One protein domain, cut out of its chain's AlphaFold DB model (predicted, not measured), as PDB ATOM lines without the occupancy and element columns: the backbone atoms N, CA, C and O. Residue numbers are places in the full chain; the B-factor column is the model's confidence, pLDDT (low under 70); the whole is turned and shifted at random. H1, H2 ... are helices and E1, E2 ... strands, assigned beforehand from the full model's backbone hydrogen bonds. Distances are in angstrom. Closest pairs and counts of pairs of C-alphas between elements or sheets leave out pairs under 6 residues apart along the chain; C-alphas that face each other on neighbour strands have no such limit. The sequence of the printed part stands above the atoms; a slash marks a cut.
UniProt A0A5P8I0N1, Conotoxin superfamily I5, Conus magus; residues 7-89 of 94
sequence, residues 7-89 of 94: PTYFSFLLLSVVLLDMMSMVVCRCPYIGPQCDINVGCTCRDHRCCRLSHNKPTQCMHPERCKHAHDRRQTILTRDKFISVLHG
ATOM      1  N   PRO A   7      96.138  48.294 -42.757       57.28
ATOM      2  CA  PRO A   7      95.021  47.670 -43.480       57.28
ATOM      3  C   PRO A   7      94.065  46.867 -42.583       57.28
ATOM      4  O   PRO A   7      92.859  46.843 -42.827       57.28
ATOM      5  N   THR A   8      94.565  46.248 -41.512       58.06
ATOM      6  CA  THR A   8      93.745  45.420 -40.613       58.06
ATOM      7  C   THR A   8      92.787  46.270 -39.790       58.06
ATOM      8  O   THR A   8      91.598  45.980 -39.753       58.06
ATOM      9  N   TYR A   9      93.272  47.362 -39.191       63.25
ATOM     10  CA  TYR A   9      92.463  48.217 -38.314       63.25
ATOM     11  C   TYR A   9      91.287  48.874 -39.046       63.25
ATOM     12  O   TYR A   9      90.174  48.916 -38.530       63.25
ATOM     13  N   PHE A  10      91.518  49.334 -40.279       65.56
ATOM     14  CA  PHE A  10      90.467  49.914 -41.114       65.56
ATOM     15  C   PHE A  10      89.412  48.872 -41.510       65.56
ATOM     16  O   PHE A  10      88.217  49.147 -41.467       65.56
ATOM     17  N   SER A  11      89.850  47.646 -41.810       68.88
ATOM     18  CA  SER A  11      88.952  46.529 -42.116       68.88
ATOM     19  C   SER A  11      88.089  46.143 -40.908       68.88
ATOM     20  O   SER A  11      86.892  45.925 -41.061       68.88
ATOM     21  N   PHE A  12      88.659  46.125 -39.697       69.31
ATOM     22  CA  PHE A  12      87.904  45.870 -38.464       69.31
ATOM     23  C   PHE A  12      86.878  46.967 -38.162       69.31
ATOM     24  O   PHE A  12      85.766  46.644 -37.757       69.31
ATOM     25  N   LEU A  13      87.217  48.238 -38.398       74.88
ATOM     26  CA  LEU A  13      86.284  49.355 -38.219       74.88
ATOM     27  C   LEU A  13      85.121  49.302 -39.215       74.88
ATOM     28  O   LEU A  13      83.972  49.528 -38.843       74.88
ATOM     29  N   LEU A  14      85.393  48.959 -40.475       74.62
ATOM     30  CA  LEU A  14      84.333  48.767 -41.464       74.62
ATOM     31  C   LEU A  14      83.429  47.589 -41.089       74.62
ATOM     32  O   LEU A  14      82.209  47.723 -41.121       74.62
ATOM     33  N   LEU A  15      84.011  46.464 -40.663       74.62
ATOM     34  CA  LEU A  15      83.245  45.313 -40.186       74.62
ATOM     35  C   LEU A  15      82.409  45.654 -38.948       74.62
ATOM     36  O   LEU A  15      81.267  45.216 -38.863       74.62
ATOM     37  N   SER A  16      82.929  46.455 -38.013       76.00
ATOM     38  CA  SER A  16      82.173  46.851 -36.825       76.00
ATOM     39  C   SER A  16      81.010  47.778 -37.169       76.00
ATOM     40  O   SER A  16      79.938  47.617 -36.602       76.00
ATOM     41  N   VAL A  17      81.186  48.712 -38.111       75.75
ATOM     42  CA  VAL A  17      80.091  49.576 -38.588       75.75
ATOM     43  C   VAL A  17      79.024  48.749 -39.302       75.75
ATOM     44  O   VAL A  17      77.849  48.910 -39.001       75.75
ATOM     45  N   VAL A  18      79.412  47.810 -40.170       70.38
ATOM     46  CA  VAL A  18      78.463  46.918 -40.859       70.38
ATOM     47  C   VAL A  18      77.726  46.010 -39.867       70.38
ATOM     48  O   VAL A  18      76.519  45.824 -39.985       70.38
ATOM     49  N   LEU A  19      78.415  45.475 -38.854       65.12
ATOM     50  CA  LEU A  19      77.784  44.682 -37.794       65.12
ATOM     51  C   LEU A  19      76.830  45.523 -36.934       65.12
ATOM     52  O   LEU A  19      75.743  45.054 -36.613       65.12
ATOM     53  N   LEU A  20      77.202  46.755 -36.579       63.97
ATOM     54  CA  LEU A  20      76.341  47.676 -35.830       63.97
ATOM     55  C   LEU A  20      75.106  48.085 -36.641       63.97
ATOM     56  O   LEU A  20      74.010  48.133 -36.087       63.97
ATOM     57  N   ASP A  21      75.264  48.312 -37.943       59.56
ATOM     58  CA  ASP A  21      74.167  48.643 -38.854       59.56
ATOM     59  C   ASP A  21      73.186  47.465 -38.978       59.56
ATOM     60  O   ASP A  21      71.986  47.633 -38.760       59.56
ATOM     61  N   MET A  22      73.698  46.240 -39.153       57.47
ATOM     62  CA  MET A  22      72.890  45.011 -39.155       57.47
ATOM     63  C   MET A  22      72.173  44.764 -37.815       57.47
ATOM     64  O   MET A  22      71.030  44.309 -37.810       57.47
ATOM     65  N   MET A  23      72.798  45.096 -36.679       55.97
ATOM     66  CA  MET A  23      72.167  45.013 -35.353       55.97
ATOM     67  C   MET A  23      71.118  46.113 -35.126       55.97
ATOM     68  O   MET A  23      70.125  45.884 -34.438       55.97
ATOM     69  N   SER A  24      71.288  47.294 -35.725       53.41
ATOM     70  CA  SER A  24      70.277  48.363 -35.706       53.41
ATOM     71  C   SER A  24      69.087  48.054 -36.627       53.41
ATOM     72  O   SER A  24      67.953  48.440 -36.343       53.41
ATOM     73  N   MET A  25      69.332  47.254 -37.672       44.88
ATOM     74  CA  MET A  25      68.343  46.590 -38.521       44.88
ATOM     75  C   MET A  25      67.787  45.295 -37.904       44.88
ATOM     76  O   MET A  25      67.203  44.466 -38.607       44.88
ATOM     77  N   VAL A  26      67.816  45.139 -36.576       47.41
ATOM     78  CA  VAL A  26      66.772  44.361 -35.889       47.41
ATOM     79  C   VAL A  26      65.494  45.200 -35.935       47.41
ATOM     80  O   VAL A  26      65.010  45.764 -34.958       47.41
ATOM     81  N   VAL A  27      64.980  45.306 -37.160       46.31
ATOM     82  CA  VAL A  27      63.659  45.780 -37.521       46.31
ATOM     83  C   VAL A  27      62.708  45.136 -36.534       46.31
ATOM     84  O   VAL A  27      62.655  43.906 -36.450       46.31
ATOM     85  N   CYS A  28      61.967  45.951 -35.784       45.97
ATOM     86  CA  CYS A  28      60.817  45.496 -35.026       45.97
ATOM     87  C   CYS A  28      59.858  44.800 -36.003       45.97
ATOM     88  O   CYS A  28      58.954  45.423 -36.559       45.97
ATOM     89  N   ARG A  29      60.062  43.503 -36.259       48.78
ATOM     90  CA  ARG A  29      59.112  42.639 -36.952       48.78
ATOM     91  C   ARG A  29      57.993  42.396 -35.970       48.78
ATOM     92  O   ARG A  29      57.921  41.367 -35.305       48.78
ATOM     93  N   CYS A  30      57.153  43.403 -35.834       55.53
ATOM     94  CA  CYS A  30      55.957  43.277 -35.054       55.53
ATOM     95  C   CYS A  30      55.017  42.347 -35.804       55.53
ATOM     96  O   CYS A  30      54.703  42.615 -36.970       55.53
ATOM     97  N   PRO A  31      54.616  41.224 -35.192       56.41
ATOM     98  CA  PRO A  31      53.634  40.363 -35.813       56.41
ATOM     99  C   PRO A  31      52.375  41.189 -36.086       56.41
ATOM    100  O   PRO A  31      51.991  42.049 -35.296       56.41
ATOM    101  N   TYR A  32      51.730  40.915 -37.221       53.41
ATOM    102  CA  TYR A  32      50.530  41.621 -37.683       53.41
ATOM    103  C   TYR A  32      49.390  41.687 -36.648       53.41
ATOM    104  O   TYR A  32      48.476  42.507 -36.773       53.41
ATOM    105  N   ILE A  33      49.430  40.785 -35.665       56.41
ATOM    106  CA  ILE A  33      48.664  40.800 -34.426       56.41
ATOM    107  C   ILE A  33      49.697  40.649 -33.310       56.41
ATOM    108  O   ILE A  33      50.355  39.615 -33.206       56.41
ATOM    109  N   GLY A  34      49.889  41.720 -32.549       59.28
ATOM    110  CA  GLY A  34      50.870  41.792 -31.479       59.28
ATOM    111  C   GLY A  34      50.393  41.168 -30.169       59.28
ATOM    112  O   GLY A  34      49.235  40.753 -30.056       59.28
ATOM    113  N   PRO A  35      51.277  41.138 -29.154       64.50
ATOM    114  CA  PRO A  35      50.898  40.758 -27.802       64.50
ATOM    115  C   PRO A  35      49.753  41.636 -27.285       64.50
ATOM    116  O   PRO A  35      49.464  42.725 -27.801       64.50
ATOM    117  N   GLN A  36      49.092  41.132 -26.245       67.50
ATOM    118  CA  GLN A  36      48.126  41.901 -25.479       67.50
ATOM    119  C   GLN A  36      48.764  43.224 -25.044       67.50
ATOM    120  O   GLN A  36      49.828  43.235 -24.430       67.50
ATOM    121  N   CYS A  37      48.118  44.327 -25.405       68.50
ATOM    122  CA  CYS A  37      48.557  45.654 -25.027       68.50
ATOM    123  C   CYS A  37      47.865  46.081 -23.731       68.50
ATOM    124  O   CYS A  37      46.648  45.917 -23.578       68.50
ATOM    125  N   ASP A  38      48.644  46.668 -22.828       65.56
ATOM    126  CA  ASP A  38      48.127  47.539 -21.783       65.56
ATOM    127  C   ASP A  38      48.106  48.976 -22.321       65.56
ATOM    128  O   ASP A  38      49.122  49.482 -22.798       65.56
ATOM    129  N   ILE A  39      46.947  49.635 -22.255       62.56
ATOM    130  CA  ILE A  39      46.732  50.998 -22.772       62.56
ATOM    131  C   ILE A  39      47.744  51.981 -22.159       62.56
ATOM    132  O   ILE A  39      48.128  52.945 -22.816       62.56
ATOM    133  N   ASN A  40      48.211  51.700 -20.939       62.94
ATOM    134  CA  ASN A  40      49.188  52.522 -20.227       62.94
ATOM    135  C   ASN A  40      50.625  52.352 -20.748       62.94
ATOM    136  O   ASN A  40      51.431  53.270 -20.638       62.94
ATOM    137  N   VAL A  41      50.946  51.178 -21.299       68.12
ATOM    138  CA  VAL A  41      52.294  50.815 -21.772       68.12
ATOM    139  C   VAL A  41      52.434  51.066 -23.276       68.12
ATOM    140  O   VAL A  41      53.521  51.379 -23.759       68.12
ATOM    141  N   GLY A  42      51.329  50.985 -24.021       67.88
ATOM    142  CA  GLY A  42      51.320  51.184 -25.466       67.88
ATOM    143  C   GLY A  42      51.933  50.011 -26.238       67.88
ATOM    144  O   GLY A  42      52.279  48.966 -25.683       67.88
ATOM    145  N   CYS A  43      52.039  50.169 -27.557       72.25
ATOM    146  CA  CYS A  43      52.684  49.178 -28.414       72.25
ATOM    147  C   CYS A  43      54.181  49.451 -28.528       72.25
ATOM    148  O   CYS A  43      54.601  50.588 -28.713       72.25
ATOM    149  N   THR A  44      54.983  48.389 -28.509       72.50
ATOM    150  CA  THR A  44      56.435  48.469 -28.748       72.50
ATOM    151  C   THR A  44      56.775  48.942 -30.165       72.50
ATOM    152  O   THR A  44      57.853  49.471 -30.416       72.50
ATOM    153  N   CYS A  45      55.843  48.769 -31.100       71.38
ATOM    154  CA  CYS A  45      55.982  49.124 -32.504       71.38
ATOM    155  C   CYS A  45      55.390  50.506 -32.754       71.38
ATOM    156  O   CYS A  45      54.217  50.725 -32.452       71.38
ATOM    157  N   ARG A  46      56.156  51.395 -33.394       70.75
ATOM    158  CA  ARG A  46      55.708  52.765 -33.701       70.75
ATOM    159  C   ARG A  46      54.435  52.814 -34.553       70.75
ATOM    160  O   ARG A  46      53.572  53.640 -34.293       70.75
ATOM    161  N   ASP A  47      54.286  51.889 -35.501       74.44
ATOM    162  CA  ASP A  47      53.145  51.875 -36.433       74.44
ATOM    163  C   ASP A  47      51.957  51.028 -35.945       74.44
ATOM    164  O   ASP A  47      51.031  50.726 -36.700       74.44
ATOM    165  N   HIS A  48      51.979  50.586 -34.686       79.44
ATOM    166  CA  HIS A  48      50.887  49.823 -34.089       79.44
ATOM    167  C   HIS A  48      50.240  50.623 -32.967       79.44
ATOM    168  O   HIS A  48      50.900  51.319 -32.204       79.44
ATOM    169  N   ARG A  49      48.923  50.476 -32.836       80.88
ATOM    170  CA  ARG A  49      48.153  51.030 -31.725       80.88
ATOM    171  C   ARG A  49      47.428  49.928 -30.977       80.88
ATOM    172  O   ARG A  49      47.081  48.891 -31.551       80.88
ATOM    173  N   CYS A  50      47.148  50.182 -29.709       81.44
ATOM    174  CA  CYS A  50      46.376  49.274 -28.877       81.44
ATOM    175  C   CYS A  50      44.911  49.354 -29.296       81.44
ATOM    176  O   CYS A  50      44.245  50.374 -29.126       81.44
ATOM    177  N   CYS A  51      44.427  48.283 -29.913       81.06
ATOM    178  CA  CYS A  51      43.079  48.195 -30.437       81.06
ATOM    179  C   CYS A  51      42.203  47.336 -29.531       81.06
ATOM    180  O   CYS A  51      42.496  46.163 -29.286       81.06
ATOM    181  N   ARG A  52      41.086  47.896 -29.061       80.62
ATOM    182  CA  ARG A  52      40.078  47.145 -28.308       80.62
ATOM    183  C   ARG A  52      39.081  46.503 -29.270       80.62
ATOM    184  O   ARG A  52      38.147  47.147 -29.733       80.62
ATOM    185  N   LEU A  53      39.267  45.213 -29.553       74.06
ATOM    186  CA  LEU A  53      38.403  44.463 -30.477       74.06
ATOM    187  C   LEU A  53      37.011  44.160 -29.888       74.06
ATOM    188  O   LEU A  53      36.029  44.080 -30.622       74.06
ATOM    189  N   SER A  54      36.901  43.998 -28.567       70.06
ATOM    190  CA  SER A  54      35.625  43.793 -27.870       70.06
ATOM    191  C   SER A  54      35.681  44.351 -26.450       70.06
ATOM    192  O   SER A  54      36.760  44.496 -25.880       70.06
ATOM    193  N   HIS A  55      34.517  44.652 -25.867       67.00
ATOM    194  CA  HIS A  55      34.430  45.144 -24.491       67.00
ATOM    195  C   HIS A  55      35.022  44.136 -23.490       67.00
ATOM    196  O   HIS A  55      35.702  44.537 -22.551       67.00
ATOM    197  N   ASN A  56      34.868  42.838 -23.764       67.06
ATOM    198  CA  ASN A  56      35.324  41.757 -22.884       67.06
ATOM    199  C   ASN A  56      36.638  41.115 -23.346       67.06
ATOM    200  O   ASN A  56      37.038  40.087 -22.810       67.06
ATOM    201  N   LYS A  57      37.287  41.668 -24.378       68.75
ATOM    202  CA  LYS A  57      38.566  41.149 -24.866       68.75
ATOM    203  C   LYS A  57      39.694  42.108 -24.520       68.75
ATOM    204  O   LYS A  57      39.495  43.324 -24.585       68.75
ATOM    205  N   PRO A  58      40.876  41.566 -24.201       67.88
ATOM    206  CA  PRO A  58      42.047  42.389 -23.994       67.88
ATOM    207  C   PRO A  58      42.395  43.177 -25.260       67.88
ATOM    208  O   PRO A  58      42.125  42.724 -26.378       67.88
ATOM    209  N   THR A  59      42.973  44.367 -25.086       79.12
ATOM    210  CA  THR A  59      43.421  45.160 -26.234       79.12
ATOM    211  C   THR A  59      44.640  44.508 -26.872       79.12
ATOM    212  O   THR A  59      45.437  43.866 -26.192       79.12
ATOM    213  N   GLN A  60      44.768  44.621 -28.189       78.50
ATOM    214  CA  GLN A  60      45.852  43.997 -28.946       78.50
ATOM    215  C   GLN A  60      46.573  45.044 -29.777       78.50
ATOM    216  O   GLN A  60      45.940  45.953 -30.318       78.50
ATOM    217  N   CYS A  61      47.889  44.901 -29.908       78.81
ATOM    218  CA  CYS A  61      48.658  45.745 -30.809       78.81
ATOM    219  C   CYS A  61      48.363  45.390 -32.265       78.81
ATOM    220  O   CYS A  61      48.603  44.267 -32.705       78.81
ATOM    221  N   MET A  62      47.839  46.352 -33.020       80.06
ATOM    222  CA  MET A  62      47.512  46.186 -34.434       80.06
ATOM    223  C   MET A  62      47.772  47.481 -35.202       80.06
ATOM    224  O   MET A  62      47.735  48.573 -34.633       80.06
ATOM    225  N   HIS A  63      47.965  47.365 -36.513       82.81
ATOM    226  CA  HIS A  63      48.044  48.524 -37.398       82.81
ATOM    227  C   HIS A  63      46.750  49.368 -37.319       82.81
ATOM    228  O   HIS A  63      45.653  48.787 -37.273       82.81
ATOM    229  N   PRO A  64      46.827  50.713 -37.334       81.62
ATOM    230  CA  PRO A  64      45.666  51.598 -37.205       81.62
ATOM    231  C   PRO A  64      44.538  51.289 -38.196       81.62
ATOM    232  O   PRO A  64      43.382  51.196 -37.781       81.62
ATOM    233  N   GLU A  65      44.873  51.025 -39.462       82.88
ATOM    234  CA  GLU A  65      43.901  50.667 -40.508       82.88
ATOM    235  C   GLU A  65      43.100  49.402 -40.185       82.88
ATOM    236  O   GLU A  65      41.876  49.374 -40.316       82.88
ATOM    237  N   ARG A  66      43.756  48.353 -39.674       78.50
ATOM    238  CA  ARG A  66      43.050  47.125 -39.276       78.50
ATOM    239  C   ARG A  66      42.187  47.345 -38.056       78.50
ATOM    240  O   ARG A  66      41.106  46.776 -37.961       78.50
ATOM    241  N   CYS A  67      42.667  48.162 -37.126       81.81
ATOM    242  CA  CYS A  67      41.887  48.508 -35.956       81.81
ATOM    243  C   CYS A  67      40.603  49.253 -36.351       81.81
ATOM    244  O   CYS A  67      39.533  48.938 -35.838       81.81
ATOM    245  N   LYS A  68      40.698  50.191 -37.303       83.81
ATOM    246  CA  LYS A  68      39.536  50.877 -37.879       83.81
ATOM    247  C   LYS A  68      38.596  49.885 -38.567       83.81
ATOM    248  O   LYS A  68      37.438  49.792 -38.186       83.81
ATOM    249  N   HIS A  69      39.111  49.043 -39.462       84.19
ATOM    250  CA  HIS A  69      38.303  48.031 -40.144       84.19
ATOM    251  C   HIS A  69      37.615  47.056 -39.167       84.19
ATOM    252  O   HIS A  69      36.472  46.647 -39.381       84.19
ATOM    253  N   ALA A  70      38.291  46.635 -38.096       79.31
ATOM    254  CA  ALA A  70      37.699  45.763 -37.084       79.31
ATOM    255  C   ALA A  70      36.558  46.463 -36.330       79.31
ATOM    256  O   ALA A  70      35.533  45.838 -36.050       79.31
ATOM    257  N   HIS A  71      36.723  47.755 -36.040       80.81
ATOM    258  CA  HIS A  71      35.695  48.579 -35.418       80.81
ATOM    259  C   HIS A  71      34.486  48.774 -36.341       80.81
ATOM    260  O   HIS A  71      33.359  48.509 -35.924       80.81
ATOM    261  N   ASP A  72      34.720  49.137 -37.602       82.94
ATOM    262  CA  ASP A  72      33.674  49.345 -38.608       82.94
ATOM    263  C   ASP A  72      32.874  48.056 -38.830       82.94
ATOM    264  O   ASP A  72      31.648  48.048 -38.724       82.94
ATOM    265  N   ARG A  73      33.565  46.918 -39.003       82.69
ATOM    266  CA  ARG A  73      32.926  45.598 -39.118       82.69
ATOM    267  C   ARG A  73      32.053  45.282 -37.905       82.69
ATOM    268  O   ARG A  73      30.964  44.730 -38.061       82.69
ATOM    269  N   ARG A  74      32.515  45.604 -36.694       78.94
ATOM    270  CA  ARG A  74      31.739  45.389 -35.468       78.94
ATOM    271  C   ARG A  74      30.497  46.272 -35.435       78.94
ATOM    272  O   ARG A  74      29.437  45.775 -35.073       78.94
ATOM    273  N   GLN A  75      30.608  47.542 -35.817       82.38
ATOM    274  CA  GLN A  75      29.454  48.434 -35.909       82.38
ATOM    275  C   GLN A  75      28.427  47.898 -36.903       82.38
ATOM    276  O   GLN A  75      27.255  47.811 -36.561       82.38
ATOM    277  N   THR A  76      28.860  47.429 -38.077       83.94
ATOM    278  CA  THR A  76      27.959  46.805 -39.054       83.94
ATOM    279  C   THR A  76      27.229  45.592 -38.475       83.94
ATOM    280  O   THR A  76      26.025  45.459 -38.675       83.94
ATOM    281  N   ILE A  77      27.932  44.723 -37.737       81.88
ATOM    282  CA  ILE A  77      27.322  43.550 -37.092       81.88
ATOM    283  C   ILE A  77      26.313  43.985 -36.024       81.88
ATOM    284  O   ILE A  77      25.180  43.531 -36.059       81.88
ATOM    285  N   LEU A  78      26.678  44.910 -35.131       82.94
ATOM    286  CA  LEU A  78      25.781  45.400 -34.076       82.94
ATOM    287  C   LEU A  78      24.524  46.061 -34.647       82.94
ATOM    288  O   LEU A  78      23.418  45.825 -34.169       82.94
ATOM    289  N   THR A  79      24.689  46.880 -35.685       83.75
ATOM    290  CA  THR A  79      23.578  47.518 -36.385       83.75
ATOM    291  C   THR A  79      22.679  46.470 -37.032       83.75
ATOM    292  O   THR A  79      21.464  46.528 -36.856       83.75
ATOM    293  N   ARG A  80      23.254  45.473 -37.718       84.44
ATOM    294  CA  ARG A  80      22.500  44.352 -38.291       84.44
ATOM    295  C   ARG A  80      21.741  43.579 -37.212       84.44
ATOM    296  O   ARG A  80      20.550  43.357 -37.381       84.44
ATOM    297  N   ASP A  81      22.394  43.206 -36.118       83.12
ATOM    298  CA  ASP A  81      21.776  42.441 -35.032       83.12
ATOM    299  C   ASP A  81      20.621  43.218 -34.391       83.12
ATOM    300  O   ASP A  81      19.560  42.645 -34.149       83.12
ATOM    301  N   LYS A  82      20.776  44.537 -34.213       84.69
ATOM    302  CA  LYS A  82      19.701  45.426 -33.750       84.69
ATOM    303  C   LYS A  82      18.525  45.469 -34.728       84.69
ATOM    304  O   LYS A  82      17.374  45.443 -34.306       84.69
ATOM    305  N   PHE A  83      18.786  45.536 -36.033       86.38
ATOM    306  CA  PHE A  83      17.713  45.488 -37.032       86.38
ATOM    307  C   PHE A  83      16.972  44.147 -37.007       86.38
ATOM    308  O   PHE A  83      15.744  44.124 -37.031       86.38
ATOM    309  N   ILE A  84      17.700  43.033 -36.909       83.44
ATOM    310  CA  ILE A  84      17.099  41.698 -36.819       83.44
ATOM    311  C   ILE A  84      16.290  41.539 -35.526       83.44
ATOM    312  O   ILE A  84      15.193  40.989 -35.571       83.44
ATOM    313  N   SER A  85      16.771  42.044 -34.384       80.12
ATOM    314  CA  SER A  85      16.032  41.942 -33.120       80.12
ATOM    315  C   SER A  85      14.686  42.670 -33.191       80.12
ATOM    316  O   SER A  85      13.666  42.095 -32.819       80.12
ATOM    317  N   VAL A  86      14.666  43.877 -33.771       83.06
ATOM    318  CA  VAL A  86      13.436  44.654 -34.002       83.06
ATOM    319  C   VAL A  86      12.467  43.909 -34.924       83.06
ATOM    320  O   VAL A  86      11.287  43.810 -34.603       83.06
ATOM    321  N   LEU A  87      12.949  43.331 -36.033       81.94
ATOM    322  CA  LEU A  87      12.108  42.551 -36.956       81.94
ATOM    323  C   LEU A  87      11.491  41.311 -36.297       81.94
ATOM    324  O   LEU A  87      10.372  40.928 -36.624       81.94
ATOM    325  N   HIS A  88      12.211  40.686 -35.367       81.06
ATOM    326  CA  HIS A  88      11.751  39.499 -34.648       81.06
ATOM    327  C   HIS A  88      10.922  39.834 -33.393       81.06
ATOM    328  O   HIS A  88      10.622  38.930 -32.613       81.06
ATOM    329  N   GLY A  89      10.578  41.109 -33.164       72.12
ATOM    330  CA  GLY A  89       9.818  41.546 -31.988       72.12
ATOM    331  C   GLY A  89      10.547  41.321 -30.658       72.12
ATOM    332  O   GLY A  89       9.912  41.288 -29.608       72.12
TER     333      GLY A  89
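What this domain is: This is residues 7 to 89 of the 94 residues of the protein "Conotoxin superfamily I5" of Conus magus (UniProt A0A5P8I0N1). One long rod, with helix H1 sticking out at one end of a small, loop-rich body and residues 75 to 89, of which 75 to 87 belong to helix H2, sticking out at the other, while residues 64 to 71 of H2 pack on the body's small sheet of E1 and E2. H1 and residues 25 to 26 stand free at one end, residues 75 to 89 at the other; between them is a small hairpin, E1 and E2, with E1 touching H2. The printed part has 83 residues, in the order H1, E1, E2, H2, mostly helix, with an antiparallel two-stranded sheet. It is extended, with a radius of gyration of the C-alphas of 22.5 A and spans of 86 by 21 by 12 A.

Where its parts are: H1, residues 7 to 24, begins at C-alpha 7 (95.021, 47.670, -43.480) and measures 25.9 A. E1 is residues 49 to 51 and E2 residues 60 to 62. H2, residues 64 to 87, measures 34.8 A and ends at C-alpha 87 (12.108, 42.551, -36.956).

How they stand to each other: E1 and E2 are antiparallel at 126 degrees; N 51 and O 60 are 2.8 A apart, within hydrogen-bond range. The closest C-alphas of E1 and H2, Cys 51 and Cys 67, are 5.7 A apart. H1 and H2 are apart. In both helices every O i to N i+4 pair is within hydrogen-bond range.

The domain as a whole: The C-alphas of Pro 7 and Gly 89, the two farthest apart, are 86.2 A apart. The printed part has no cut. The link from H1 to E1 is long, 24 residues. Low confidence, pLDDT under 70, covers residues 7 to 12, 19 to 42 and 55 to 58.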